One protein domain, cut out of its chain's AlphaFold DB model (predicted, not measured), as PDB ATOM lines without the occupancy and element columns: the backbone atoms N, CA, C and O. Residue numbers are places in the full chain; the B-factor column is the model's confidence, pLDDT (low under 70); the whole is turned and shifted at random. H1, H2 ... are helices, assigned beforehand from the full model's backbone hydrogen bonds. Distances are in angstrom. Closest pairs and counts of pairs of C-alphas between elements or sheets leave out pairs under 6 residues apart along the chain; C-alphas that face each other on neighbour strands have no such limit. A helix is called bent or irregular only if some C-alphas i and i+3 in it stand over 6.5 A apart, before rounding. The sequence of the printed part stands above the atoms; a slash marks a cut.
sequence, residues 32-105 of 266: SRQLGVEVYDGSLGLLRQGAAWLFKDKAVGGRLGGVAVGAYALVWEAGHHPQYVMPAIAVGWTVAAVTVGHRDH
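This is residues 32 to 105 of the 266 residues of an uncharacterized protein of Streptomyces albulus (UniProt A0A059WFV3). Three long helices make an open, triangular frame: H1 is one side, H2 turns back from its end as a V, and H3 folds back from the far end of H2 and crosses H1 near its middle. Residues 32 to 41, of which 33 to 41 belong to H1, stick out beyond this crossing. The printed part has 74 residues, with three named helices in the order H1, H2, H3 and no named strand, and its class is all helix. The whole is loose, with a radius of gyration of the C-alphas of 14.5 A, and flat, spanning 42 by 37 by 19 A.

H1, the longest helix by residues, holds residues 33 to 55 and measures 33.1 A, beginning at C-alpha 33 (202.802, 143.537, 93.351). H2 holds residues 60 to 80 and measures 30.5 A, beginning at C-alpha 60 (208.385, 119.685, 120.900). H3 holds residues 82 to 103 and measures 32.4 A, ending at C-alpha 103 (197.439, 139.068, 120.561). H3 is irregular, with C-alphas 83 and 86 7.1 A apart.

H1 and H2 only just touch, with 3 pairs of C-alphas within 8 A, and only at the corner by their link. Their closest C-alphas, those of Leu 54 and Val 60, are 6.1 A apart, and they run opposite ways at a steep tilt of 46 degrees. H1 and H3 are close but not clearly touching, their closest C-alphas, those of Leu 46 and Ala 97, being 7.6 A apart. Their lines are about perpendicular, only just, at 73 degrees. H2 and H3 form a helical hairpin and run opposite ways at a shallow tilt of 33 degrees, only just short of steep. H2 touches H3 with residues 74 to 78 alone, and H3 touches H2 with residues 84 to 85 alone; the closest C-alphas, those of Ala 78 and Val 85, are 5.7 A apart. Every O i to N i+4 pair is within hydrogen-bond range in H1 and H2, and 15 of 18 are in H3.

The two C-alphas farthest apart, those of Ser 32 and Lys 58, are 42.4 A apart. The printed part has no cut, and the links H1 to H2 and H2 to H3 are tight. The mean pLDDT of the printed part is 76.1; residues 34, 37, 59, 97 and 100 to 105 are under 70.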
ATOM      1  N   SER A  32     197.970 143.632  93.184       75.62
ATOM      2  CA  SER A  32     199.108 144.514  92.974       75.62
ATOM      3  C   SER A  32     200.367 143.796  93.464       75.62
ATOM      4  O   SER A  32     200.322 142.990  94.394       75.62
ATOM      5  N   ARG A  33     201.525 144.081  92.854       70.75
ATOM      6  CA  ARG A  33     202.802 143.537  93.351       70.75
ATOM      7  C   ARG A  33     203.029 143.867  94.833       70.75
ATOM      8  O   ARG A  33     203.675 143.087  95.511       70.75
ATOM      9  N   GLN A  34     202.472 144.979  95.313       66.62
ATOM     10  CA  GLN A  34     202.509 145.382  96.718       66.62
ATOM     11  C   GLN A  34     201.738 144.413  97.615       66.62
ATOM     12  O   GLN A  34     202.303 143.928  98.583       66.62
ATOM     13  N   LEU A  35     200.517 144.030  97.231       70.75
ATOM     14  CA  LEU A  35     199.726 143.062  97.992       70.75
ATOM     15  C   LEU A  35     200.418 141.690  98.047       70.75
ATOM     16  O   LEU A  35     200.363 141.005  99.059       70.75
ATOM     17  N   GLY A  36     201.129 141.309  96.982       73.38
ATOM     18  CA  GLY A  36     201.966 140.106  96.991       73.38
ATOM     19  C   GLY A  36     203.125 140.172  97.992       73.38
ATOM     20  O   GLY A  36     203.402 139.173  98.649       73.38
ATOM     21  N   VAL A  37     203.780 141.331  98.123       68.75
ATOM     22  CA  VAL A  37     204.870 141.547  99.090       68.75
ATOM     23  C   VAL A  37     204.329 141.564 100.519       68.75
ATOM     24  O   VAL A  37     204.862 140.860 101.361       68.75
ATOM     25  N   GLU A  38     203.224 142.265 100.777       71.38
ATOM     26  CA  GLU A  38     202.597 142.319 102.106       71.38
ATOM     27  C   GLU A  38     202.118 140.942 102.579       71.38
ATOM     28  O   GLU A  38     202.353 140.551 103.723       71.38
ATOM     29  N   VAL A  39     201.488 140.169 101.686       75.31
ATOM     30  CA  VAL A  39     201.090 138.789 101.991       75.31
ATOM     31  C   VAL A  39     202.323 137.930 102.261       75.31
ATOM     32  O   VAL A  39     202.322 137.172 103.224       75.31
ATOM     33  N   TYR A  40     203.379 138.061 101.454       75.62
ATOM     34  CA  TYR A  40     204.613 137.300 101.640       75.62
ATOM     35  C   TYR A  40     205.307 137.620 102.971       75.62
ATOM     36  O   TYR A  40     205.654 136.698 103.711       75.62
ATOM     37  N   ASP A  41     205.466 138.901 103.299       72.25
ATOM     38  CA  ASP A  41     206.120 139.347 104.530       72.25
ATOM     39  C   ASP A  41     205.301 138.936 105.762       72.25
ATOM     40  O   ASP A  41     205.855 138.390 106.722       72.25
ATOM     41  N   GLY A  42     203.971 139.071 105.700       73.69
ATOM     42  CA  GLY A  42     203.064 138.574 106.737       73.69
ATOM     43  C   GLY A  42     203.142 137.053 106.909       73.69
ATOM     44  O   GLY A  42     203.200 136.548 108.034       73.69
ATOM     45  N   SER A  43     203.225 136.301 105.807       75.19
ATOM     46  CA  SER A  43     203.435 134.851 105.845       75.19
ATOM     47  C   SER A  43     204.766 134.455 106.456       75.19
ATOM     48  O   SER A  43     204.824 133.492 107.224       75.19
ATOM     49  N   LEU A  44     205.829 135.190 106.149       77.81
ATOM     50  CA  LEU A  44     207.146 134.921 106.701       77.81
ATOM     51  C   LEU A  44     207.183 135.186 108.213       77.81
ATOM     52  O   LEU A  44     207.769 134.392 108.952       77.81
ATOM     53  N   GLY A  45     206.526 136.254 108.676       74.69
ATOM     54  CA  GLY A  45     206.371 136.558 110.102       74.69
ATOM     55  C   GLY A  45     205.663 135.434 110.861       74.69
ATOM     56  O   GLY A  45     206.207 134.903 111.831       74.69
ATOM     57  N   LEU A  46     204.510 134.986 110.350       75.81
ATOM     58  CA  LEU A  46     203.750 133.875 110.935       75.81
ATOM     59  C   LEU A  46     204.560 132.573 110.987       75.81
ATOM     60  O   LEU A  46     204.519 131.860 111.989       75.81
ATOM     61  N   LEU A  47     205.330 132.271 109.937       80.56
ATOM     62  CA  LEU A  47     206.201 131.093 109.912       80.56
ATOM     63  C   LEU A  47     207.305 131.169 110.968       80.56
ATOM     64  O   LEU A  47     207.564 130.174 111.645       80.56
ATOM     65  N   ARG A  48     207.941 132.333 111.140       80.62
ATOM     66  CA  ARG A  48     208.991 132.525 112.154       80.62
ATOM     67  C   ARG A  48     208.441 132.392 113.568       80.62
ATOM     68  O   ARG A  48     209.036 131.691 114.381       80.62
ATOM     69  N   GLN A  49     207.294 133.004 113.845       79.94
ATOM     70  CA  GLN A  49     206.660 132.939 115.160       79.94
ATOM     71  C   GLN A  49     206.129 131.531 115.463       79.94
ATOM     72  O   GLN A  49     206.320 131.019 116.566       79.94
ATOM     73  N   GLY A  50     205.540 130.860 114.466       77.62
ATOM     74  CA  GLY A  50     205.122 129.463 114.566       77.62
ATOM     75  C   GLY A  50     206.301 128.520 114.813       77.62
ATOM     76  O   GLY A  50     206.208 127.637 115.665       77.62
ATOM     77  N   ALA A  51     207.431 128.740 114.136       78.69
ATOM     78  CA  ALA A  51     208.662 127.992 114.375       78.69
ATOM     79  C   ALA A  51     209.203 128.242 115.789       78.69
ATOM     80  O   ALA A  51     209.453 127.287 116.520       78.69
ATOM     81  N   ALA A  52     209.310 129.501 116.217       81.38
ATOM     82  CA  ALA A  52     209.746 129.842 117.569       81.38
ATOM     83  C   ALA A  52     208.858 129.176 118.635       81.38
ATOM     84  O   ALA A  52     209.370 128.557 119.564       81.38
ATOM     85  N   TRP A  53     207.530 129.206 118.465       81.75
ATOM     86  CA  TRP A  53     206.592 128.507 119.350       81.75
ATOM     87  C   TRP A  53     206.802 126.988 119.363       81.75
ATOM     88  O   TRP A  53     206.728 126.356 120.420       81.75
ATOM     89  N   LEU A  54     207.087 126.391 118.205       78.75
ATOM     90  CA  LEU A  54     207.331 124.956 118.092       78.75
ATOM     91  C   LEU A  54     208.571 124.528 118.892       78.75
ATOM     92  O   LEU A  54     208.550 123.468 119.514       78.75
ATOM     93  N   PHE A  55     209.608 125.368 118.914       81.12
ATOM     94  CA  PHE A  55     210.900 125.071 119.543       81.12
ATOM     95  C   PHE A  55     211.070 125.620 120.969       81.12
ATOM     96  O   PHE A  55     212.057 125.287 121.617       81.12
ATOM     97  N   LYS A  56     210.123 126.417 121.484       77.25
ATOM     98  CA  LYS A  56     210.253 127.091 122.791       77.25
ATOM     99  C   LYS A  56     210.261 126.152 124.011       77.25
ATOM    100  O   LYS A  56     210.799 126.531 125.039       77.25
ATOM    101  N   ASP A  57     209.703 124.940 123.924       74.94
ATOM    102  CA  ASP A  57     209.574 124.028 125.077       74.94
ATOM    103  C   ASP A  57     210.122 122.625 124.801       74.94
ATOM    104  O   ASP A  57     210.017 122.118 123.688       74.94
ATOM    105  N   LYS A  58     210.562 121.914 125.852       70.00
ATOM    106  CA  LYS A  58     211.006 120.500 125.788       70.00
ATOM    107  C   LYS A  58     209.919 119.522 125.288       70.00
ATOM    108  O   LYS A  58     210.225 118.381 124.953       70.00
ATOM    109  N   ALA A  59     208.660 119.959 125.183       69.12
ATOM    110  CA  ALA A  59     207.524 119.190 124.664       69.12
ATOM    111  C   ALA A  59     207.324 119.313 123.134       69.12
ATOM    112  O   ALA A  59     206.201 119.173 122.638       69.12
ATOM    113  N   VAL A  60     208.400 119.551 122.374       75.69
ATOM    114  CA  VAL A  60     208.385 119.685 120.900       75.69
ATOM    115  C   VAL A  60     207.641 118.524 120.220       75.69
ATOM    116  O   VAL A  60     206.891 118.737 119.269       75.69
ATOM    117  N   GLY A  61     207.777 117.297 120.742       73.81
ATOM    118  CA  GLY A  61     207.173 116.093 120.160       73.81
ATOM    119  C   GLY A  61     205.642 116.123 120.083       73.81
ATOM    120  O   GLY A  61     205.073 115.725 119.068       73.81
ATOM    121  N   GLY A  62     204.963 116.655 121.106       76.00
ATOM    122  CA  GLY A  62     203.498 116.757 121.105       76.00
ATOM    123  C   GLY A  62     202.985 117.795 120.103       76.00
ATOM    124  O   GLY A  62     201.993 117.564 119.411       76.00
ATOM    125  N   ARG A  63     203.700 118.920 119.970       78.31
ATOM    126  CA  ARG A  63     203.354 119.995 119.029       78.31
ATOM    127  C   ARG A  63     203.594 119.570 117.581       78.31
ATOM    128  O   ARG A  63     202.706 119.739 116.749       78.31
ATOM    129  N   LEU A  64     204.743 118.950 117.300       81.56
ATOM    130  CA  LEU A  64     205.041 118.356 115.991       81.56
ATOM    131  C   LEU A  64     204.006 117.300 115.601       81.56
ATOM    132  O   LEU A  64     203.553 117.294 114.459       81.56
ATOM    133  N   GLY A  65     203.590 116.454 116.550       81.38
ATOM    134  CA  GLY A  65     202.531 115.470 116.329       81.38
ATOM    135  C   GLY A  65     201.214 116.117 115.896       81.38
ATOM    136  O   GLY A  65     200.629 115.706 114.896       81.38
ATOM    137  N   GLY A  66     200.782 117.179 116.583       79.94
ATOM    138  CA  GLY A  66     199.578 117.931 116.208       79.94
ATOM    139  C   GLY A  66     199.666 118.560 114.813       79.94
ATOM    140  O   GLY A  66     198.725 118.447 114.027       79.94
ATOM    141  N   VAL A  67     200.813 119.158 114.472       82.31
ATOM    142  CA  VAL A  67     201.051 119.739 113.138       82.31
ATOM    143  C   VAL A  67     201.028 118.659 112.055       82.31
ATOM    144  O   VAL A  67     200.394 118.848 111.018       82.31
ATOM    145  N   ALA A  68     201.661 117.510 112.299       81.44
ATOM    146  CA  ALA A  68     201.686 116.397 111.354       81.44
ATOM    147  C   ALA A  68     200.285 115.810 111.110       81.44
ATOM    148  O   ALA A  68     199.923 115.559 109.961       81.44
ATOM    149  N   VAL A  69     199.472 115.650 112.161       86.81
ATOM    150  CA  VAL A  69     198.080 115.184 112.036       86.81
ATOM    151  C   VAL A  69     197.232 116.190 111.255       86.81
ATOM    152  O   VAL A  69     196.492 115.791 110.357       86.81
ATOM    153  N   GLY A  70     197.370 117.490 111.537       81.06
ATOM    154  CA  GLY A  70     196.664 118.539 110.796       81.06
ATOM    155  C   GLY A  70     197.056 118.589 109.315       81.06
ATOM    156  O   GLY A  70     196.187 118.665 108.447       81.06
ATOM    157  N   ALA A  71     198.352 118.477 109.016       83.50
ATOM    158  CA  ALA A  71     198.853 118.420 107.644       83.50
ATOM    159  C   ALA A  71     198.350 117.171 106.905       83.50
ATOM    160  O   ALA A  71     197.906 117.269 105.762       83.50
ATOM    161  N   TYR A  72     198.357 116.009 107.566       87.44
ATOM    162  CA  TYR A  72     197.827 114.770 107.003       87.44
ATOM    163  C   TYR A  72     196.328 114.879 106.695       87.44
ATOM    164  O   TYR A  72     195.910 114.515 105.598       87.44
ATOM    165  N   ALA A  73     195.531 115.431 107.616       85.00
ATOM    166  CA  ALA A  73     194.099 115.640 107.404       85.00
ATOM    167  C   ALA A  73     193.826 116.565 106.206       85.00
ATOM    168  O   ALA A  73     192.962 116.260 105.390       85.00
ATOM    169  N   LEU A  74     194.601 117.644 106.041       81.62
ATOM    170  CA  LEU A  74     194.492 118.534 104.878       81.62
ATOM    171  C   LEU A  74     194.827 117.831 103.557       81.62
ATOM    172  O   LEU A  74     194.113 118.011 102.572       81.62
ATOM    173  N   VAL A  75     195.893 117.026 103.524       85.94
ATOM    174  CA  VAL A  75     196.280 116.257 102.326       85.94
ATOM    175  C   VAL A  75     195.229 115.199 101.993       85.94
ATOM    176  O   VAL A  75     194.877 115.021 100.826       85.94
ATOM    177  N   TRP A  76     194.698 114.522 103.010       89.31
ATOM    178  CA  TRP A  76     193.627 113.544 102.850       89.31
ATOM    179  C   TRP A  76     192.352 114.182 102.290       89.31
ATOM    180  O   TRP A  76     191.793 113.687 101.307       89.31
ATOM    181  N   GLU A  77     191.929 115.308 102.870       80.75
ATOM    182  CA  GLU A  77     190.748 116.055 102.435       80.75
ATOM    183  C   GLU A  77     190.926 116.596 101.012       80.75
ATOM    184  O   GLU A  77     189.993 116.570 100.215       80.75
ATOM    185  N   ALA A  78     192.146 116.993 100.637       83.44
ATOM    186  CA  ALA A  78     192.449 117.417  99.275       83.44
ATOM    187  C   ALA A  78     192.298 116.309  98.229       83.44
ATOM    188  O   ALA A  78     191.918 116.597  97.093       83.44
ATOM    189  N   GLY A  79     192.546 115.055  98.610       85.44
ATOM    190  CA  GLY A  79     192.311 113.899  97.745       85.44
ATOM    191  C   GLY A  79     190.827 113.571  97.546       85.44
ATOM    192  O   GLY A  79     190.457 113.067  96.489       85.44
ATOM    193  N   HIS A  80     189.978 113.872  98.533       89.38
ATOM    194  CA  HIS A  80     188.556 113.501  98.518       89.38
ATOM    195  C   HIS A  80     187.642 114.644  98.062       89.38
ATOM    196  O   HIS A  80     186.643 114.410  97.379       89.38
ATOM    197  N   HIS A  81     187.997 115.883  98.398       86.81
ATOM    198  CA  HIS A  81     187.188 117.070  98.147       86.81
ATOM    199  C   HIS A  81     188.048 118.279  97.727       86.81
ATOM    200  O   HIS A  81     188.120 119.288  98.441       86.81
ATOM    201  N   PRO A  82     188.676 118.235  96.535       83.88
ATOM    202  CA  PRO A  82     189.609 119.270  96.080       83.88
ATOM    203  C   PRO A  82     188.985 120.674  96.011       83.88
ATOM    204  O   PRO A  82     189.682 121.672  96.199       83.88
ATOM    205  N   GLN A  83     187.668 120.772  95.808       87.00
ATOM    206  CA  GLN A  83     186.940 122.042  95.755       87.00
ATOM    207  C   GLN A  83     186.935 122.833  97.078       87.00
ATOM    208  O   GLN A  83     186.738 124.047  97.046       87.00
ATOM    209  N   TYR A  84     187.163 122.187  98.229       79.19
ATOM    210  CA  TYR A  84     187.109 122.853  99.540       79.19
ATOM    211  C   TYR A  84     188.482 123.210 100.111       79.19
ATOM    212  O   TYR A  84     188.565 123.993 101.055       79.19
ATOM    213  N   VAL A  85     189.564 122.716  99.507       79.25
ATOM    214  CA  VAL A  85     190.931 122.879 100.025       79.25
ATOM    215  C   VAL A  85     191.357 124.340 100.044       79.25
ATOM    216  O   VAL A  85     191.777 124.851 101.078       79.25
ATOM    217  N   MET A  86     191.220 125.037  98.914       79.81
ATOM    218  CA  MET A  86     191.652 126.434  98.803       79.81
ATOM    219  C   MET A  86     190.846 127.367  99.727       79.81
ATOM    220  O   MET A  86     191.473 128.155 100.437       79.81
ATOM    221  N   PRO A  87     189.502 127.264  99.812       77.88
ATOM    222  CA  PRO A  87     188.728 127.996 100.813       77.88
ATOM    223  C   PRO A  87     189.125 127.664 102.255       77.88
ATOM    224  O   PRO A  87     189.280 128.578 103.059       77.88
ATOM    225  N   ALA A  88     189.323 126.385 102.590       75.88
ATOM    226  CA  ALA A  88     189.686 125.969 103.944       75.88
ATOM    227  C   ALA A  88     191.064 126.505 104.359       75.88
ATOM    228  O   ALA A  88     191.210 127.016 105.469       75.88
ATOM    229  N   ILE A  89     192.049 126.463 103.455       81.62
ATOM    230  CA  ILE A  89     193.372 127.060 103.675       81.62
ATOM    231  C   ILE A  89     193.244 128.573 103.850       81.62
ATOM    232  O   ILE A  89     193.807 129.116 104.794       81.62
ATOM    233  N   ALA A  90     192.479 129.259 102.994       76.94
ATOM    234  CA  ALA A  90     192.296 130.706 103.092       76.94
ATOM    235  C   ALA A  90     191.627 131.119 104.416       76.94
ATOM    236  O   ALA A  90     192.088 132.050 105.077       76.94
ATOM    237  N   VAL A  91     190.577 130.410 104.844       77.56
ATOM    238  CA  VAL A  91     189.899 130.656 106.127       77.56
ATOM    239  C   VAL A  91     190.828 130.341 107.294       77.56
ATOM    240  O   VAL A  91     190.969 131.171 108.189       77.56
ATOM    241  N   GLY A  92     191.508 129.191 107.273       78.56
ATOM    242  CA  GLY A  92     192.471 128.807 108.307       78.56
ATOM    243  C   GLY A  92     193.604 129.824 108.444       78.56
ATOM    244  O   GLY A  92     193.943 130.229 109.554       78.56
ATOM    245  N   TRP A  93     194.116 130.314 107.316       79.69
ATOM    246  CA  TRP A  93     195.124 131.368 107.268       79.69
ATOM    247  C   TRP A  93     194.603 132.695 107.825       79.69
ATOM    248  O   TRP A  93     195.286 133.353 108.604       79.69
ATOM    249  N   THR A  94     193.370 133.071 107.481       74.19
ATOM    250  CA  THR A  94     192.737 134.301 107.981       74.19
ATOM    251  C   THR A  94     192.530 134.239 109.493       74.19
ATOM    252  O   THR A  94     192.848 135.189 110.201       74.19
ATOM    253  N   VAL A  95     192.049 133.107 110.012       73.62
ATOM    254  CA  VAL A  95     191.874 132.898 111.457       73.62
ATOM    255  C   VAL A  95     193.224 132.914 112.176       73.62
ATOM    256  O   VAL A  95     193.335 133.532 113.234       73.62
ATOM    257  N   ALA A  96     194.262 132.297 111.606       73.88
ATOM    258  CA  ALA A  96     195.616 132.352 112.157       73.88
ATOM    259  C   ALA A  96     196.147 133.794 112.201       73.88
ATOM    260  O   ALA A  96     196.589 134.250 113.252       73.88
ATOM    261  N   ALA A  97     196.021 134.546 111.105       69.56
ATOM    262  CA  ALA A  97     196.443 135.942 111.042       69.56
ATOM    263  C   ALA A  97     195.686 136.827 112.047       69.56
ATOM    264  O   ALA A  97     196.307 137.625 112.741       69.56
ATOM    265  N   VAL A  98     194.366 136.651 112.184       71.44
ATOM    266  CA  VAL A  98     193.561 137.395 113.165       71.44
ATOM    267  C   VAL A  98     193.958 137.013 114.586       71.44
ATOM    268  O   VAL A  98     194.190 137.890 115.402       71.44
ATOM    269  N   THR A  99     194.067 135.728 114.914       71.12
ATOM    270  CA  THR A  99     194.388 135.302 116.290       71.12
ATOM    271  C   THR A  99     195.798 135.689 116.731       71.12
ATOM    272  O   THR A  99     196.002 135.957 117.915       71.12
ATOM    273  N   VAL A 100     196.750 135.746 115.799       65.25
ATOM    274  CA  VAL A 100     198.108 136.232 116.062       65.25
ATOM    275  C   VAL A 100     198.128 137.760 116.138       65.25
ATOM    276  O   VAL A 100     198.506 138.298 117.173       65.25
ATOM    277  N   GLY A 101     197.606 138.460 115.128       55.50
ATOM    278  CA  GLY A 101     197.585 139.926 115.110       55.50
ATOM    279  C   GLY A 101     196.767 140.546 116.248       55.50
ATOM    280  O   GLY A 101     197.082 141.630 116.723       55.50
ATOM    281  N   HIS A 102     195.744 139.850 116.755       51.09
ATOM    282  CA  HIS A 102     194.954 140.344 117.884       51.09
ATOM    283  C   HIS A 102     195.664 140.172 119.235       51.09
ATOM    284  O   HIS A 102     195.345 140.909 120.169       51.09
ATOM    285  N   ARG A 103     196.617 139.233 119.351       51.28
ATOM    286  CA  ARG A 103     197.439 139.068 120.561       51.28
ATOM    287  C   ARG A 103     198.481 140.168 120.697       51.28
ATOM    288  O   ARG A 103     198.669 140.644 121.810       51.28
ATOM    289  N   ASP A 104     199.045 140.624 119.586       47.69
ATOM    290  CA  ASP A 104     200.011 141.729 119.576       47.69
ATOM    291  C   ASP A 104     199.332 143.106 119.731       47.69
ATOM    292  O   ASP A 104     199.995 144.123 119.891       47.69
ATOM    293  N   HIS A 105     197.995 143.171 119.710       41.97
ATOM    294  CA  HIS A 105     197.216 144.408 119.900       41.97
ATOM    295  C   HIS A 105     196.300 144.377 121.125       41.97
ATOM    296  O   HIS A 105     195.470 145.270 121.314       41.97
TER     297      HIS A 105